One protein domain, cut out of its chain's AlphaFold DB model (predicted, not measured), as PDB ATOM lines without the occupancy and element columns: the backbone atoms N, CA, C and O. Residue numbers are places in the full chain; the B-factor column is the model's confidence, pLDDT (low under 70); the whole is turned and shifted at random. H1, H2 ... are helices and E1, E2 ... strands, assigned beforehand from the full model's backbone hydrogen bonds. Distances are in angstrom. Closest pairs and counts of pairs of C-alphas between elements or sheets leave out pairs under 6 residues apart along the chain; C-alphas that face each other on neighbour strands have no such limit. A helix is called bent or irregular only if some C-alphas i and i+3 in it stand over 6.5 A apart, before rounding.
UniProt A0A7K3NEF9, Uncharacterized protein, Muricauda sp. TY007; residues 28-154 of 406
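AT A GLANCE: This is residues 28 to 154 of the 406 residues of an uncharacterized protein of Muricauda sp. TY007 (UniProt A0A7K3NEF9). Eight antiparallel strands, E1 to E8, follow one another round a closed barrel; the long helix H1 packs along its outside over E8 and E1, and the short helix H2 lies on another part of the outside, over E6 and, only just, E7. The printed part has 127 residues, with eight named strands followed along the chain by two named helices, and its class is mixed, helices and strands. The strands make one meander, each the antiparallel neighbour of the one before, and E8 closes the ring beside E1. The whole is compact and rounded, with a radius of gyration of the C-alphas of 13.9 A and spans of 36 by 33 by 28 A.

IN THESE COORDINATES: The barrel begins with E1, residues 28 to 31, whose C-alpha 28 is at (13.249, 147.438, 20.499). E2 is residues 37 to 43, E3 residues 48 to 54, 19.7 A long, and E4 residues 60 to 67, 22.4 A. E5 is residues 75 to 79, E6 residues 82 to 89, 22.4 A, E7 residues 92 to 99, 23.3 A, and E8 residues 112 to 117, 17.0 A. H1 is residues 120 to 138, 25.3 A from C-alpha 120 at (16.924, 138.495, 17.922). H2 is residues 146 to 153, ending with C-alpha 153 at (19.248, 140.706, 41.845).

HOW THE PARTS SIT: E6 and E7 are a hairpin at 161 degrees, with N 87 and O 94 2.9 A apart, within hydrogen-bond range. On the other side of E7 is E8, with N 95 and O 114 at 2.8 A. The ring closes where N 30 of E1 and O 117 of E8 are 2.8 A apart. Pairing is staggered in E4: residues 60 to 66 pair with E3, N 63 and O 51 at 2.8 A, and residues 66 to 67 with E5, N 66 and O 76 at 2.8 A. H1 is on the barrel, outside it, at a height over the sheet of 8.2 A, and runs along the strands, at 9 degrees to E8 on the local plane. The closest C-alphas of H1 and E8 are those of Arg 134 and Tyr 113, 5.5 A apart. H1 is irregular, with C-alphas 125 and 128 7.5 A apart, and has a kink of 48 degrees near residue 127. H2 is also on the barrel and outside it, at a height of 9.6 A; its closest C-alpha to E6 is that of Tyr 153, 7.2 A from that of Ala 87. H1 and H2 are apart. In H2 every O i to N i+4 pair is within hydrogen-bond range; in H1, 13 of 15 are.

THE WHOLE: The two C-alphas farthest apart, those of Asp 45 and Ser 139, are 39.2 A apart. The printed part has no cut, and its one long link is E7 to E8, residues 100 to 111. The mean pLDDT of the printed part is 79.6; 31 residues are under 70, among them 68 to 73, 100 to 108 and 146 to 151.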
ATOM      1  N   THR A  28      14.044 148.653  20.678       93.75
ATOM      2  CA  THR A  28      13.249 147.438  20.499       93.75
ATOM      3  C   THR A  28      13.923 146.217  21.116       93.75
ATOM      4  O   THR A  28      15.096 145.942  20.862       93.75
ATOM      5  N   TYR A  29      13.151 145.451  21.877       94.00
ATOM      6  CA  TYR A  29      13.512 144.151  22.421       94.00
ATOM      7  C   TYR A  29      12.593 143.075  21.839       94.00
ATOM      8  O   TYR A  29      11.368 143.206  21.830       94.00
ATOM      9  N   TYR A  30      13.196 141.986  21.379       94.12
ATOM     10  CA  TYR A  30      12.517 140.758  20.982       94.12
ATOM     11  C   TYR A  30      12.276 139.889  22.214       94.12
ATOM     12  O   TYR A  30      13.064 139.947  23.163       94.12
ATOM     13  N   ARG A  31      11.217 139.073  22.204       94.06
ATOM     14  CA  ARG A  31      10.832 138.248  23.355       94.06
ATOM     15  C   ARG A  31      10.652 136.780  22.990       94.06
ATOM     16  O   ARG A  31      10.170 136.458  21.911       94.06
ATOM     17  N   THR A  32      11.037 135.865  23.879       93.12
ATOM     18  CA  THR A  32      10.920 134.411  23.620       93.12
ATOM     19  C   THR A  32       9.484 133.908  23.623       93.12
ATOM     20  O   THR A  32       9.195 132.823  23.121       93.12
ATOM     21  N   ALA A  33       8.596 134.661  24.262       83.25
ATOM     22  CA  ALA A  33       7.298 134.180  24.683       83.25
ATOM     23  C   ALA A  33       6.186 134.377  23.651       83.25
ATOM     24  O   ALA A  33       5.151 133.721  23.735       83.25
ATOM     25  N   SER A  34       6.424 135.240  22.667       79.38
ATOM     26  CA  SER A  34       5.557 135.456  21.514       79.38
ATOM     27  C   SER A  34       6.372 136.064  20.377       79.38
ATOM     28  O   SER A  34       7.413 136.657  20.642       79.38
ATOM     29  N   ASP A  35       5.791 136.141  19.189       75.50
ATOM     30  CA  ASP A  35       6.428 136.792  18.040       75.50
ATOM     31  C   ASP A  35       6.313 138.340  18.039       75.50
ATOM     32  O   ASP A  35       6.728 138.994  17.087       75.50
ATOM     33  N   GLY A  36       5.753 138.938  19.100       83.12
ATOM     34  CA  GLY A  36       5.717 140.389  19.324       83.12
ATOM     35  C   GLY A  36       7.038 140.990  19.834       83.12
ATOM     36  O   GLY A  36       8.028 140.290  20.057       83.12
ATOM     37  N   THR A  37       7.046 142.303  20.062       91.44
ATOM     38  CA  THR A  37       8.209 143.048  20.571       91.44
ATOM     39  C   THR A  37       7.850 143.903  21.781       91.44
ATOM     40  O   THR A  37       6.695 144.027  22.191       91.44
ATOM     41  N   ILE A  38       8.879 144.470  22.397       91.25
ATOM     42  CA  ILE A  38       8.762 145.439  23.472       91.25
ATOM     43  C   ILE A  38       9.588 146.663  23.091       91.25
ATOM     44  O   ILE A  38      10.752 146.530  22.727       91.25
ATOM     45  N   GLU A  39       9.007 147.850  23.194       91.62
ATOM     46  CA  GLU A  39       9.704 149.118  23.005       91.62
ATOM     47  C   GLU A  39       9.995 149.777  24.346       91.62
ATOM     48  O   GLU A  39       9.084 150.058  25.124       91.62
ATOM     49  N   VAL A  40      11.269 150.069  24.591       88.38
ATOM     50  CA  VAL A  40      11.703 150.903  25.713       88.38
ATOM     51  C   VAL A  40      11.856 152.336  25.204       88.38
ATOM     52  O   VAL A  40      12.849 152.662  24.548       88.38
ATOM     53  N   SER A  41      10.861 153.187  25.469       80.56
ATOM     54  CA  SER A  41      10.778 154.550  24.919       80.56
ATOM     55  C   SER A  41      11.430 155.599  25.820       80.56
ATOM     56  O   SER A  41      12.179 156.453  25.336       80.56
ATOM     57  N   ASP A  42      11.222 155.494  27.132       73.00
ATOM     58  CA  ASP A  42      11.796 156.388  28.133       73.00
ATOM     59  C   ASP A  42      12.454 155.596  29.250       73.00
ATOM     60  O   ASP A  42      11.835 154.750  29.885       73.00
ATOM     61  N   CYS A  43      13.739 155.863  29.469       65.19
ATOM     62  CA  CYS A  43      14.521 155.215  30.508       65.19
ATOM     63  C   CYS A  43      15.323 156.241  31.291       65.19
ATOM     64  O   CYS A  43      16.117 157.003  30.737       65.19
ATOM     65  N   CYS A  44      15.142 156.090  32.600       64.19
ATOM     66  CA  CYS A  44      16.118 156.183  33.671       64.19
ATOM     67  C   CYS A  44      16.444 157.565  34.223       64.19
ATOM     68  O   CYS A  44      17.245 157.659  35.154       64.19
ATOM     69  N   ASP A  45      15.730 158.596  33.782       53.88
ATOM     70  CA  ASP A  45      15.587 159.802  34.587       53.88
ATOM     71  C   ASP A  45      14.662 159.474  35.775       53.88
ATOM     72  O   ASP A  45      13.526 159.030  35.609       53.88
ATOM     73  N   ASN A  46      15.175 159.638  36.998       59.31
ATOM     74  CA  ASN A  46      14.459 159.404  38.264       59.31
ATOM     75  C   ASN A  46      14.054 157.947  38.563       59.31
ATOM     76  O   ASN A  46      13.110 157.715  39.318       59.31
ATOM     77  N   GLY A  47      14.752 156.953  38.001       66.19
ATOM     78  CA  GLY A  47      14.485 155.541  38.311       66.19
ATOM     79  C   GLY A  47      13.151 155.025  37.763       66.19
ATOM     80  O   GLY A  47      12.628 154.032  38.254       66.19
ATOM     81  N   LYS A  48      12.586 155.689  36.752       74.94
ATOM     82  CA  LYS A  48      11.388 155.238  36.040       74.94
ATOM     83  C   LYS A  48      11.730 154.771  34.630       74.94
ATOM     84  O   LYS A  48      12.709 155.215  34.025       74.94
ATOM     85  N   LEU A  49      10.916 153.858  34.124       81.38
ATOM     86  CA  LEU A  49      11.075 153.231  32.823       81.38
ATOM     87  C   LEU A  49       9.704 153.041  32.179       81.38
ATOM     88  O   LEU A  49       8.841 152.397  32.765       81.38
ATOM     89  N   THR A  50       9.521 153.539  30.963       86.12
ATOM     90  CA  THR A  50       8.301 153.324  30.181       86.12
ATOM     91  C   THR A  50       8.541 152.240  29.144       86.12
ATOM     92  O   THR A  50       9.486 152.309  28.353       86.12
ATOM     93  N   ILE A  51       7.666 151.241  29.149       88.69
ATOM     94  CA  ILE A  51       7.713 150.090  28.258       88.69
ATOM     95  C   ILE A  51       6.395 149.969  27.501       88.69
ATOM     96  O   ILE A  51       5.342 149.919  28.126       88.69
ATOM     97  N   THR A  52       6.456 149.830  26.178       90.31
ATOM     98  CA  THR A  52       5.304 149.500  25.330       90.31
ATOM     99  C   THR A  52       5.434 148.079  24.794       90.31
ATOM    100  O   THR A  52       6.350 147.771  24.037       90.31
ATOM    101  N   PHE A  53       4.506 147.201  25.159       88.06
ATOM    102  CA  PHE A  53       4.383 145.853  24.610       88.06
ATOM    103  C   PHE A  53       3.611 145.916  23.296       88.06
ATOM    104  O   PHE A  53       2.488 146.407  23.295       88.06
ATOM    105  N   LYS A  54       4.193 145.404  22.209       89.38
ATOM    106  CA  LYS A  54       3.571 145.342  20.882       89.38
ATOM    107  C   LYS A  54       3.305 143.893  20.507       89.38
ATOM    108  O   LYS A  54       4.239 143.105  20.337       89.38
ATOM    109  N   ASN A  55       2.036 143.527  20.412       83.12
ATOM    110  CA  ASN A  55       1.619 142.178  20.051       83.12
ATOM    111  C   ASN A  55       1.467 142.043  18.528       83.12
ATOM    112  O   ASN A  55       1.321 143.025  17.803       83.12
ATOM    113  N   THR A  56       1.506 140.809  18.029       79.25
ATOM    114  CA  THR A  56       1.381 140.515  16.591       79.25
ATOM    115  C   THR A  56      -0.006 140.793  16.025       79.25
ATOM    116  O   THR A  56      -0.138 141.004  14.823       79.25
ATOM    117  N   ASP A  57      -1.028 140.824  16.878       81.50
ATOM    118  CA  ASP A  57      -2.395 141.221  16.531       81.50
ATOM    119  C   ASP A  57      -2.564 142.748  16.390       81.50
ATOM    120  O   ASP A  57      -3.657 143.223  16.085       81.50
ATOM    121  N   GLY A  58      -1.488 143.519  16.590       81.94
ATOM    122  CA  GLY A  58      -1.482 144.979  16.518       81.94
ATOM    123  C   GLY A  58      -1.901 145.672  17.815       81.94
ATOM    124  O   GLY A  58      -1.919 146.900  17.853       81.94
ATOM    125  N   THR A  59      -2.218 144.926  18.879       84.50
ATOM    126  CA  THR A  59      -2.505 145.521  20.187       84.50
ATOM    127  C   THR A  59      -1.227 146.031  20.849       84.50
ATOM    128  O   THR A  59      -0.172 145.388  20.810       84.50
ATOM    129  N   GLU A  60      -1.327 147.202  21.480       90.38
ATOM    130  CA  GLU A  60      -0.235 147.812  22.235       90.38
ATOM    131  C   GLU A  60      -0.654 148.075  23.682       90.38
ATOM    132  O   GLU A  60      -1.791 148.458  23.961       90.38
ATOM    133  N   ASN A  61       0.275 147.877  24.613       85.06
ATOM    134  CA  ASN A  61       0.058 148.175  26.022       85.06
ATOM    135  C   ASN A  61       1.289 148.871  26.606       85.06
ATOM    136  O   ASN A  61       2.383 148.312  26.578       85.06
ATOM    137  N   THR A  62       1.118 150.084  27.131       88.12
ATOM    138  CA  THR A  62       2.205 150.863  27.734       88.12
ATOM    139  C   THR A  62       2.133 150.823  29.255       88.12
ATOM    140  O   THR A  62       1.078 151.040  29.850       88.12
ATOM    141  N   ARG A  63       3.281 150.580  29.889       85.75
ATOM    142  CA  ARG A  63       3.441 150.454  31.339       85.75
ATOM    143  C   ARG A  63       4.624 151.277  31.834       85.75
ATOM    144  O   ARG A  63       5.677 151.295  31.202       85.75
ATOM    145  N   GLU A  64       4.458 151.895  33.000       84.19
ATOM    146  CA  GLU A  64       5.564 152.460  33.776       84.19
ATOM    147  C   GLU A  64       6.088 151.395  34.751       84.19
ATOM    148  O   GLU A  64       5.316 150.744  35.464       84.19
ATOM    149  N   LEU A  65       7.406 151.217  34.774       84.50
ATOM    150  CA  LEU A  65       8.141 150.432  35.751       84.50
ATOM    151  C   LEU A  65       8.997 151.366  36.605       84.50
ATOM    152  O   LEU A  65       9.588 152.329  36.113       84.50
ATOM    153  N   LYS A  66       9.125 151.025  37.883       78.12
ATOM    154  CA  LYS A  66       9.973 151.722  38.851       78.12
ATOM    155  C   LYS A  66      11.197 150.862  39.155       78.12
ATOM    156  O   LYS A  66      11.081 149.658  39.378       78.12
ATOM    157  N   SER A  67      12.379 151.462  39.149       72.94
ATOM    158  CA  SER A  67      13.619 150.805  39.550       72.94
ATOM    159  C   SER A  67      13.540 150.430  41.024       72.94
ATOM    160  O   SER A  67      13.165 151.264  41.852       72.94
ATOM    161  N   VAL A  68      13.940 149.210  41.364       68.31
ATOM    162  CA  VAL A  68      13.963 148.761  42.754       68.31
ATOM    163  C   VAL A  68      15.289 149.156  43.390       68.31
ATOM    164  O   VAL A  68      16.369 148.739  42.960       68.31
ATOM    165  N   GLN A  69      15.207 149.992  44.422       60.22
ATOM    166  CA  GLN A  69      16.378 150.486  45.132       60.22
ATOM    167  C   GLN A  69      17.198 149.326  45.712       60.22
ATOM    168  O   GLN A  69      16.660 148.382  46.277       60.22
ATOM    169  N   GLY A  70      18.524 149.404  45.576       56.41
ATOM    170  CA  GLY A  70      19.423 148.375  46.105       56.41
ATOM    171  C   GLY A  70      19.548 147.121  45.236       56.41
ATOM    172  O   GLY A  70      20.157 146.158  45.687       56.41
ATOM    173  N   THR A  71      19.041 147.130  44.000       63.50
ATOM    174  CA  THR A  71      19.210 146.034  43.030       63.50
ATOM    175  C   THR A  71      20.091 146.433  41.842       63.50
ATOM    176  O   THR A  71      20.286 147.621  41.552       63.50
ATOM    177  N   ASP A  72      20.650 145.429  41.169       63.84
ATOM    178  CA  ASP A  72      21.306 145.553  39.869       63.84
ATOM    179  C   ASP A  72      20.259 145.369  38.765       63.84
ATOM    180  O   ASP A  72      19.913 144.252  38.387       63.84
ATOM    181  N   GLY A  73      19.712 146.490  38.288       67.94
ATOM    182  CA  GLY A  73      18.906 146.505  37.065       67.94
ATOM    183  C   GLY A  73      17.525 145.858  37.183       67.94
ATOM    184  O   GLY A  73      16.976 145.470  36.155       67.94
ATOM    185  N   LEU A  74      16.954 145.752  38.391       76.38
ATOM    186  CA  LEU A  74      15.584 145.276  38.572       76.38
ATOM    187  C   LEU A  74      14.590 146.440  38.472       76.38
ATOM    188  O   LEU A  74      14.651 147.410  39.231       76.38
ATOM    189  N   TYR A  75      13.649 146.313  37.543       80.56
ATOM    190  CA  TYR A  75      12.538 147.241  37.343       80.56
ATOM    191  C   TYR A  75      11.228 146.517  37.610       80.56
ATOM    192  O   TYR A  75      11.053 145.409  37.116       80.56
ATOM    193  N   LEU A  76      10.315 147.135  38.353       81.75
ATOM    194  CA  LEU A  76       9.058 146.545  38.804       81.75
ATOM    195  C   LEU A  76       7.864 147.346  38.277       81.75
ATOM    196  O   LEU A  76       7.817 148.567  38.426       81.75
ATOM    197  N   HIS A  77       6.881 146.651  37.717       81.00
ATOM    198  CA  HIS A  77       5.532 147.165  37.507       81.00
ATOM    199  C   HIS A  77       4.578 146.464  38.472       81.00
ATOM    200  O   HIS A  77       4.623 145.240  38.552       81.00
ATOM    201  N   VAL A  78       3.698 147.217  39.134       73.00
ATOM    202  CA  VAL A  78       2.583 146.699  39.941       73.00
ATOM    203  C   VAL A  78       1.304 147.360  39.435       73.00
ATOM    204  O   VAL A  78       1.238 148.588  39.406       73.00
ATOM    205  N   GLY A  79       0.310 146.575  39.018       65.69
ATOM    206  CA  GLY A  79      -0.940 147.119  38.486       65.69
ATOM    207  C   GLY A  79      -1.852 146.062  37.867       65.69
ATOM    208  O   GLY A  79      -1.423 144.962  37.543       65.69
ATOM    209  N   ASP A  80      -3.131 146.396  37.696       66.94
ATOM    210  CA  ASP A  80      -4.102 145.594  36.930       66.94
ATOM    211  C   ASP A  80      -4.254 144.127  37.387       66.94
ATOM    212  O   ASP A  80      -4.559 143.246  36.587       66.94
ATOM    213  N   GLY A  81      -4.054 143.855  38.682       59.28
ATOM    214  CA  GLY A  81      -4.190 142.509  39.253       59.28
ATOM    215  C   GLY A  81      -3.003 141.577  38.987       59.28
ATOM    216  O   GLY A  81      -3.124 140.377  39.211       59.28
ATOM    217  N   PHE A  82      -1.869 142.108  38.530       66.94
ATOM    218  CA  PHE A  82      -0.616 141.373  38.406       66.94
ATOM    219  C   PHE A  82       0.577 142.295  38.682       66.94
ATOM    220  O   PHE A  82       0.467 143.507  38.880       66.94
ATOM    221  N   PHE A  83       1.767 141.723  38.701       76.31
ATOM    222  CA  PHE A  83       2.996 142.495  38.686       76.31
ATOM    223  C   PHE A  83       4.060 141.718  37.925       76.31
ATOM    224  O   PHE A  83       3.987 140.502  37.745       76.31
ATOM    225  N   TYR A  84       5.060 142.429  37.432       80.94
ATOM    226  CA  TYR A  84       6.208 141.787  36.815       80.94
ATOM    227  C   TYR A  84       7.449 142.610  37.057       80.94
ATOM    228  O   TYR A  84       7.387 143.832  37.211       80.94
ATOM    229  N   PHE A  85       8.588 141.934  37.035       84.12
ATOM    230  CA  PHE A  85       9.859 142.625  36.995       84.12
ATOM    231  C   PHE A  85      10.677 142.205  35.790       84.12
ATOM    232  O   PHE A  85      10.484 141.128  35.225       84.12
ATOM    233  N   ILE A  86      11.589 143.090  35.416       85.69
ATOM    234  CA  ILE A  86      12.598 142.878  34.389       85.69
ATOM    235  C   ILE A  86      13.947 143.023  35.071       85.69
ATOM    236  O   ILE A  86      14.166 144.009  35.775       85.69
ATOM    237  N   ALA A  87      14.821 142.042  34.884       83.38
ATOM    238  CA  ALA A  87      16.158 142.040  35.454       83.38
ATOM    239  C   ALA A  87      17.187 141.540  34.440       83.38
ATOM    240  O   ALA A  87      16.904 140.643  33.649       83.38
ATOM    241  N   GLU A  88      18.391 142.104  34.464       79.94
ATOM    242  CA  GLU A  88      19.481 141.674  33.589       79.94
ATOM    243  C   GLU A  88      20.102 140.361  34.090       79.94
ATOM    244  O   GLU A  88      20.372 140.187  35.277       79.94
ATOM    245  N   SER A  89      20.340 139.422  33.178       81.44
ATOM    246  CA  SER A  89      21.034 138.162  33.433       81.44
ATOM    247  C   SER A  89      21.878 137.814  32.212       81.44
ATOM    248  O   SER A  89      21.342 137.654  31.122       81.44
ATOM    249  N   ASP A  90      23.194 137.683  32.384       79.50
ATOM    250  CA  ASP A  90      24.125 137.192  31.354       79.50
ATOM    251  C   ASP A  90      23.955 137.839  29.960       79.50
ATOM    252  O   ASP A  90      23.984 137.159  28.931       79.50
ATOM    253  N   GLY A  91      23.762 139.163  29.914       81.06
ATOM    254  CA  GLY A  91      23.658 139.930  28.666       81.06
ATOM    255  C   GLY A  91      22.283 139.910  27.984       81.06
ATOM    256  O   GLY A  91      22.149 140.439  26.882       81.06
ATOM    257  N   TYR A  92      21.260 139.341  28.621       88.31
ATOM    258  CA  TYR A  92      19.851 139.476  28.238       88.31
ATOM    259  C   TYR A  92      19.007 139.882  29.447       88.31
ATOM    260  O   TYR A  92      19.507 139.992  30.564       88.31
ATOM    261  N   LEU A  93      17.718 140.129  29.232       90.69
ATOM    262  CA  LEU A  93      16.783 140.424  30.310       90.69
ATOM    263  C   LEU A  93      15.900 139.216  30.575       90.69
ATOM    264  O   LEU A  93      15.394 138.595  29.643       90.69
ATOM    265  N   GLU A  94      15.682 138.912  31.842       91.88
ATOM    266  CA  GLU A  94      14.646 137.998  32.297       91.88
ATOM    267  C   GLU A  94      13.443 138.814  32.765       91.88
ATOM    268  O   GLU A  94      13.594 139.767  33.533       91.88
ATOM    269  N   ARG A  95      12.245 138.421  32.335       92.06
ATOM    270  CA  ARG A  95      10.988 138.950  32.856       92.06
ATOM    271  C   ARG A  95      10.206 137.830  33.520       92.06
ATOM    272  O   ARG A  95      10.010 136.775  32.923       92.06
ATOM    273  N   TYR A  96       9.730 138.090  34.730       90.38
ATOM    274  CA  TYR A  96       8.864 137.183  35.480       90.38
ATOM    275  C   TYR A  96       7.549 137.894  35.767       90.38
ATOM    276  O   TYR A  96       7.582 139.042  36.215       90.38
ATOM    277  N   ILE A  97       6.421 137.235  35.502       88.38
ATOM    278  CA  ILE A  97       5.076 137.764  35.772       88.38
ATOM    279  C   ILE A  97       4.449 136.933  36.878       88.38
ATOM    280  O   ILE A  97       4.632 135.719  36.930       88.38
ATOM    281  N   PHE A  98       3.720 137.618  37.739       84.25
ATOM    282  CA  PHE A  98       3.004 137.061  38.865       84.25
ATOM    283  C   PHE A  98       1.590 137.619  38.817       84.25
ATOM    284  O   PHE A  98       1.397 138.838  38.806       84.25
ATOM    285  N   ASN A  99       0.618 136.730  38.763       76.12
ATOM    286  CA  ASN A  99      -0.787 137.046  38.857       76.12
ATOM    287  C   ASN A  99      -1.151 137.240  40.332       76.12
ATOM    288  O   ASN A  99      -0.590 136.612  41.227       76.12
ATOM    289  N   GLY A 100      -2.096 138.136  40.585       63.34
ATOM    290  CA  GLY A 100      -2.546 138.469  41.928       63.34
ATOM    291  C   GLY A 100      -1.903 139.731  42.497       63.34
ATOM    292  O   GLY A 100      -1.134 140.454  41.859       63.34
ATOM    293  N   ASN A 101      -2.286 140.039  43.735       57.88
ATOM    294  CA  ASN A 101      -1.778 141.214  44.433       57.88
ATOM    295  C   ASN A 101      -0.272 141.046  44.688       57.88
ATOM    296  O   ASN A 101       0.180 139.978  45.094       57.88
ATOM    297  N   PHE A 102       0.497 142.123  44.558       56.12
ATOM    298  CA  PHE A 102       1.907 142.140  44.946       56.12
ATOM    299  C   PHE A 102       2.132 141.735  46.419       56.12
ATOM    300  O   PHE A 102       3.186 141.232  46.776       56.12
ATOM    301  N   ASN A 103       1.117 141.853  47.282       47.72
ATOM    302  CA  ASN A 103       1.144 141.303  48.648       47.72
ATOM    303  C   ASN A 103       1.124 139.771  48.701       47.72
ATOM    304  O   ASN A 103       1.630 139.190  49.658       47.72
ATOM    305  N   TYR A 104       0.567 139.111  47.687       42.69
ATOM    306  CA  TYR A 104       0.622 137.659  47.523       42.69
ATOM    307  C   TYR A 104       1.868 137.202  46.758       42.69
ATOM    308  O   TYR A 104       2.228 136.043  46.866       42.69
ATOM    309  N   ALA A 105       2.615 138.097  46.102       49.81
ATOM    310  CA  ALA A 105       3.912 137.825  45.456       49.81
ATOM    311  C   ALA A 105       4.914 137.033  46.305       49.81
ATOM    312  O   ALA A 105       5.799 136.326  45.813       49.81
ATOM    313  N   THR A 106       4.855 137.270  47.613       50.66
ATOM    314  CA  THR A 106       5.711 136.632  48.606       50.66
ATOM    315  C   THR A 106       5.265 135.203  48.904       50.66
ATOM    316  O   THR A 106       6.075 134.414  49.386       50.66
ATOM    317  N   ALA A 107       4.003 134.886  48.617       43.88
ATOM    318  CA  ALA A 107       3.331 133.615  48.850       43.88
ATOM    319  C   ALA A 107       3.122 132.788  47.568       43.88
ATOM    320  O   ALA A 107       3.110 131.561  47.662       43.88
ATOM    321  N   ASP A 108       3.041 133.428  46.398       62.31
ATOM    322  CA  ASP A 108       2.794 132.783  45.108       62.31
ATOM    323  C   ASP A 108       4.037 132.831  44.204       62.31
ATOM    324  O   ASP A 108       4.768 133.831  44.168       62.31
ATOM    325  N   PRO A 109       4.356 131.724  43.509       76.75
ATOM    326  CA  PRO A 109       5.445 131.710  42.549       76.75
ATOM    327  C   PRO A 109       5.075 132.506  41.291       76.75
ATOM    328  O   PRO A 109       3.907 132.719  41.000       76.75
ATOM    329  N   ALA A 110       6.080 132.902  40.515       84.12
ATOM    330  CA  ALA A 110       5.870 133.471  39.192       84.12
ATOM    331  C   ALA A 110       5.061 132.504  38.318       84.12
ATOM    332  O   ALA A 110       5.453 131.347  38.153       84.12
ATOM    333  N   ASP A 111       3.989 133.004  37.717       83.81
ATOM    334  CA  ASP A 111       3.163 132.272  36.754       83.81
ATOM    335  C   ASP A 111       3.795 132.246  35.366       83.81
ATOM    336  O   ASP A 111       3.486 131.394  34.538       83.81
ATOM    337  N   TYR A 112       4.680 133.204  35.089       89.31
ATOM    338  CA  TYR A 112       5.238 133.384  33.761       89.31
ATOM    339  C   TYR A 112       6.715 133.741  33.781       89.31
ATOM    340  O   TYR A 112       7.206 134.425  34.682       89.31
ATOM    341  N   TYR A 113       7.399 133.353  32.708       92.50
ATOM    342  CA  TYR A 113       8.792 133.682  32.450       92.50
ATOM    343  C   TYR A 113       9.032 133.954  30.966       92.50
ATOM    344  O   TYR A 113       8.591 133.196  30.104       92.50
ATOM    345  N   GLU A 114       9.799 134.993  30.652       94.50
ATOM    346  CA  GLU A 114      10.321 135.211  29.307       94.50
ATOM    347  C   GLU A 114      11.708 135.852  29.311       94.50
ATOM    348  O   GLU A 114      12.138 136.459  30.293       94.50
ATOM    349  N   ILE A 115      12.403 135.718  28.184       94.62
ATOM    350  CA  ILE A 115      13.679 136.378  27.922       94.62
ATOM    351  C   ILE A 115      13.467 137.485  26.896       94.62
ATOM    352  O   ILE A 115      12.804 137.265  25.878       94.62
ATOM    353  N   LEU A 116      14.073 138.645  27.151       93.31
ATOM    354  CA  LEU A 116      14.074 139.809  26.271       93.31
ATOM    355  C   LEU A 116      15.506 140.158  25.845       93.31
ATOM    356  O   LEU A 116      16.419 140.171  26.672       93.31
ATOM    357  N   SER A 117      15.714 140.495  24.573       93.81
ATOM    358  CA  SER A 117      16.995 141.027  24.082       93.81
ATOM    359  C   SER A 117      16.806 141.906  22.850       93.81
ATOM    360  O   SER A 117      15.896 141.674  22.061       93.81
ATOM    361  N   GLN A 118      17.701 142.876  22.644       93.31
ATOM    362  CA  GLN A 118      17.805 143.596  21.366       93.31
ATOM    363  C   GLN A 118      18.429 142.716  20.263       93.31
ATOM    364  O   GLN A 118      18.324 143.032  19.082       93.31
ATOM    365  N   ASP A 119      19.064 141.598  20.635       94.38
ATOM    366  CA  ASP A 119      19.584 140.592  19.712       94.38
ATOM    367  C   ASP A 119      18.545 139.481  19.485       94.38
ATOM    368  O   ASP A 119      18.323 138.611  20.335       94.38
ATOM    369  N   GLN A 120      17.918 139.495  18.307       94.00
ATOM    370  CA  GLN A 120      16.924 138.495  17.922       94.00
ATOM    371  C   GLN A 120      17.514 137.080  17.822       94.00
ATOM    372  O   GLN A 120      16.825 136.101  18.109       94.00
ATOM    373  N   SER A 121      18.791 136.949  17.448       94.25
ATOM    374  CA  SER A 121      19.450 135.644  17.353       94.25
ATOM    375  C   SER A 121      19.620 135.006  18.733       94.25
ATOM    376  O   SER A 121      19.360 133.810  18.898       94.25
ATOM    377  N   LEU A 122      19.929 135.817  19.751       94.06
ATOM    378  CA  LEU A 122      19.992 135.379  21.141       94.06
ATOM    379  C   LEU A 122      18.622 134.898  21.630       94.06
ATOM    380  O   LEU A 122      18.529 133.811  22.200       94.06
ATOM    381  N   VAL A 123      17.556 135.657  21.361       94.31
ATOM    382  CA  VAL A 123      16.176 135.273  21.718       94.31
ATOM    383  C   VAL A 123      15.792 133.946  21.072       94.31
ATOM    384  O   VAL A 123      15.320 133.043  21.763       94.31
ATOM    385  N   ASN A 124      16.086 133.769  19.784       93.44
ATOM    386  CA  ASN A 124      15.843 132.507  19.089       93.44
ATOM    387  C   ASN A 124      16.624 131.346  19.726       93.44
ATOM    388  O   ASN A 124      16.056 130.277  19.945       93.44
ATOM    389  N   SER A 125      17.891 131.564  20.097       95.06
ATOM    390  CA  SER A 125      18.725 130.539  20.746       95.06
ATOM    391  C   SER A 125      18.237 130.147  22.150       95.06
ATOM    392  O   SER A 125      18.458 129.023  22.595       95.06
ATOM    393  N   LYS A 126      17.549 131.061  22.849       95.00
ATOM    394  CA  LYS A 126      17.038 130.877  24.215       95.00
ATOM    395  C   LYS A 126      15.574 130.430  24.274       95.00
ATOM    396  O   LYS A 126      15.076 130.145  25.367       95.00
ATOM    397  N   LYS A 127      14.882 130.336  23.132       94.19
ATOM    398  CA  LYS A 127      13.442 130.033  23.061       94.19
ATOM    399  C   LYS A 127      13.090 128.717  23.758       94.19
ATOM    400  O   LYS A 127      12.253 128.721  24.657       94.19
ATOM    401  N   SER A 128      13.802 127.632  23.449       92.81
ATOM    402  CA  SER A 128      13.562 126.320  24.071       92.81
ATOM    403  C   SER A 128      13.815 126.317  25.582       92.81
ATOM    404  O   SER A 128      13.055 125.706  26.326       92.81
ATOM    405  N   SER A 129      14.853 127.013  26.062       93.31
ATOM    406  CA  SER A 129      15.130 127.086  27.503       93.31
ATOM    407  C   SER A 129      14.087 127.914  28.252       93.31
ATOM    408  O   SER A 129      13.701 127.552  29.361       93.31
ATOM    409  N   ALA A 130      13.604 129.002  27.647       93.31
ATOM    410  CA  ALA A 130      12.540 129.810  28.230       93.31
ATOM    411  C   ALA A 130      11.200 129.064  28.258       93.31
ATOM    412  O   ALA A 130      10.473 129.140  29.244       93.31
ATOM    413  N   GLU A 131      10.888 128.306  27.206       93.69
ATOM    414  CA  GLU A 131       9.699 127.458  27.142       93.69
ATOM    415  C   GLU A 131       9.728 126.335  28.180       93.69
ATOM    416  O   GLU A 131       8.760 126.170  28.916       93.69
ATOM    417  N   LEU A 132      10.859 125.637  28.325       92.00
ATOM    418  CA  LEU A 132      11.025 124.636  29.378       92.00
ATOM    419  C   LEU A 132      10.747 125.230  30.765       92.00
ATOM    420  O   LEU A 132      10.025 124.630  31.558       92.00
ATOM    421  N   ARG A 133      11.289 126.419  31.042       92.00
ATOM    422  CA  ARG A 133      11.124 127.082  32.337       92.00
ATOM    423  C   ARG A 133       9.686 127.538  32.588       92.00
ATOM    424  O   ARG A 133       9.194 127.345  33.692       92.00
ATOM    425  N   ARG A 134       8.985 128.058  31.571       91.75
ATOM    426  CA  ARG A 134       7.537 128.336  31.659       91.75
ATOM    427  C   ARG A 134       6.745 127.080  32.000       91.75
ATOM    428  O   ARG A 134       6.006 127.087  32.974       91.75
ATOM    429  N   ASN A 135       6.988 125.976  31.296       87.81
ATOM    430  CA  ASN A 135       6.297 124.711  31.559       87.81
ATOM    431  C   ASN A 135       6.580 124.183  32.981       87.81
ATOM    432  O   ASN A 135       5.733 123.544  33.607       87.81
ATOM    433  N   MET A 136       7.783 124.427  33.513       87.06
ATOM    434  CA  MET A 136       8.131 124.079  34.895       87.06
ATOM    435  C   MET A 136       7.410 124.955  35.927       87.06
ATOM    436  O   MET A 136       7.001 124.417  36.957       87.06
ATOM    437  N   LEU A 137       7.231 126.249  35.645       85.19
ATOM    438  CA  LEU A 137       6.426 127.161  36.462       85.19
ATOM    439  C   LEU A 137       4.946 126.761  36.448       85.19
ATOM    440  O   LEU A 137       4.375 126.516  37.507       85.19
ATOM    441  N   GLU A 138       4.360 126.582  35.262       83.81
ATOM    442  CA  GLU A 138       2.952 126.196  35.076       83.81
ATOM    443  C   GLU A 138       2.621 124.854  35.745       83.81
ATOM    444  O   GLU A 138       1.574 124.694  36.367       83.81
ATOM    445  N   SER A 139       3.532 123.877  35.668       84.25
ATOM    446  CA  SER A 139       3.353 122.573  36.328       84.25
ATOM    447  C   SER A 139       3.686 122.577  37.825       84.25
ATOM    448  O   SER A 139       3.580 121.535  38.476       84.25
ATOM    449  N   GLY A 140       4.150 123.703  38.376       79.44
ATOM    450  CA  GLY A 140       4.587 123.828  39.767       79.44
ATOM    451  C   GLY A 140       5.840 123.018  40.125       79.44
ATOM    452  O   GLY A 140       6.182 122.918  41.306       79.44
ATOM    453  N   LYS A 141       6.529 122.436  39.129       78.00
ATOM    454  CA  LYS A 141       7.808 121.722  39.302       78.00
ATOM    455  C   LYS A 141       8.932 122.665  39.711       78.00
ATOM    456  O   LYS A 141       9.877 122.243  40.373       78.00
ATOM    457  N   GLU A 142       8.822 123.927  39.325       80.62
ATOM    458  CA  GLU A 142       9.686 125.003  39.778       80.62
ATOM    459  C   GLU A 142       8.831 126.124  40.362       80.62
ATOM    460  O   GLU A 142       7.780 126.460  39.826       80.62
ATOM    461  N   LYS A 143       9.270 126.692  41.488       78.44
ATOM    462  CA  LYS A 143       8.565 127.782  42.167       78.44
ATOM    463  C   LYS A 143       9.519 128.940  42.398       78.44
ATOM    464  O   LYS A 143      10.445 128.845  43.212       78.44
ATOM    465  N   PHE A 144       9.281 130.039  41.691       75.94
ATOM    466  CA  PHE A 144      10.047 131.267  41.849       75.94
ATOM    467  C   PHE A 144       9.251 132.323  42.590       75.94
ATOM    468  O   PHE A 144       8.441 133.022  42.001       75.94
ATOM    469  N   TYR A 145       9.530 132.473  43.875       73.06
ATOM    470  CA  TYR A 145       8.915 133.512  44.690       73.06
ATOM    471  C   TYR A 145       9.605 134.854  44.479       73.06
ATOM    472  O   TYR A 145      10.836 134.920  44.372       73.06
ATOM    473  N   PHE A 146       8.823 135.929  44.496       69.94
ATOM    474  CA  PHE A 146       9.334 137.280  44.300       69.94
ATOM    475  C   PHE A 146      10.491 137.647  45.260       69.94
ATOM    476  O   PHE A 146      11.521 138.117  44.769       69.94
ATOM    477  N   PRO A 147      10.451 137.327  46.575       61.81
ATOM    478  CA  PRO A 147      11.584 137.557  47.478       61.81
ATOM    479  C   PRO A 147      12.882 136.873  47.042       61.81
ATOM    480  O   PRO A 147      13.960 137.446  47.181       61.81
ATOM    481  N   ARG A 148      12.806 135.660  46.476       64.50
ATOM    482  CA  ARG A 148      14.002 134.947  45.996       64.50
ATOM    483  C   ARG A 148      14.621 135.650  44.799       64.50
ATOM    484  O   ARG A 148      15.843 135.710  44.696       64.50
ATOM    485  N   LEU A 149      13.788 136.176  43.907       69.88
ATOM    486  CA  LEU A 149      14.242 136.897  42.726       69.88
ATOM    487  C   LEU A 149      14.827 138.258  43.110       69.88
ATOM    488  O   LEU A 149      15.927 138.581  42.679       69.88
ATOM    489  N   LEU A 150      14.195 138.988  44.027       64.50
ATOM    490  CA  LEU A 150      14.779 140.194  44.617       64.50
ATOM    491  C   LEU A 150      16.155 139.936  45.227       64.50
ATOM    492  O   LEU A 150      17.097 140.654  44.912       64.50
ATOM    493  N   CYS A 151      16.303 138.879  46.031       60.53
ATOM    494  CA  CYS A 151      17.606 138.466  46.543       60.53
ATOM    495  C   CYS A 151      18.580 138.173  45.387       60.53
ATOM    496  O   CYS A 151      19.693 138.699  45.353       60.53
ATOM    497  N   LYS A 152      18.176 137.388  44.380       71.06
ATOM    498  CA  LYS A 152      19.023 137.085  43.211       71.06
ATOM    499  C   LYS A 152      19.585 138.353  42.551       71.06
ATOM    500  O   LYS A 152      20.743 138.318  42.142       71.06
ATOM    501  N   TYR A 153      18.833 139.453  42.497       70.50
ATOM    502  CA  TYR A 153      19.248 140.706  41.845       70.50
ATOM    503  C   TYR A 153      19.656 141.831  42.799       70.50
ATOM    504  O   TYR A 153      20.029 142.911  42.345       70.50
ATOM    505  N   ALA A 154      19.616 141.616  44.111       61.38
ATOM    506  CA  ALA A 154      20.071 142.617  45.060       61.38
ATOM    507  C   ALA A 154      21.582 142.847  44.914       61.38
ATOM    508  O   ALA A 154      22.373 141.906  44.748       61.38
TER     509      ALA A 154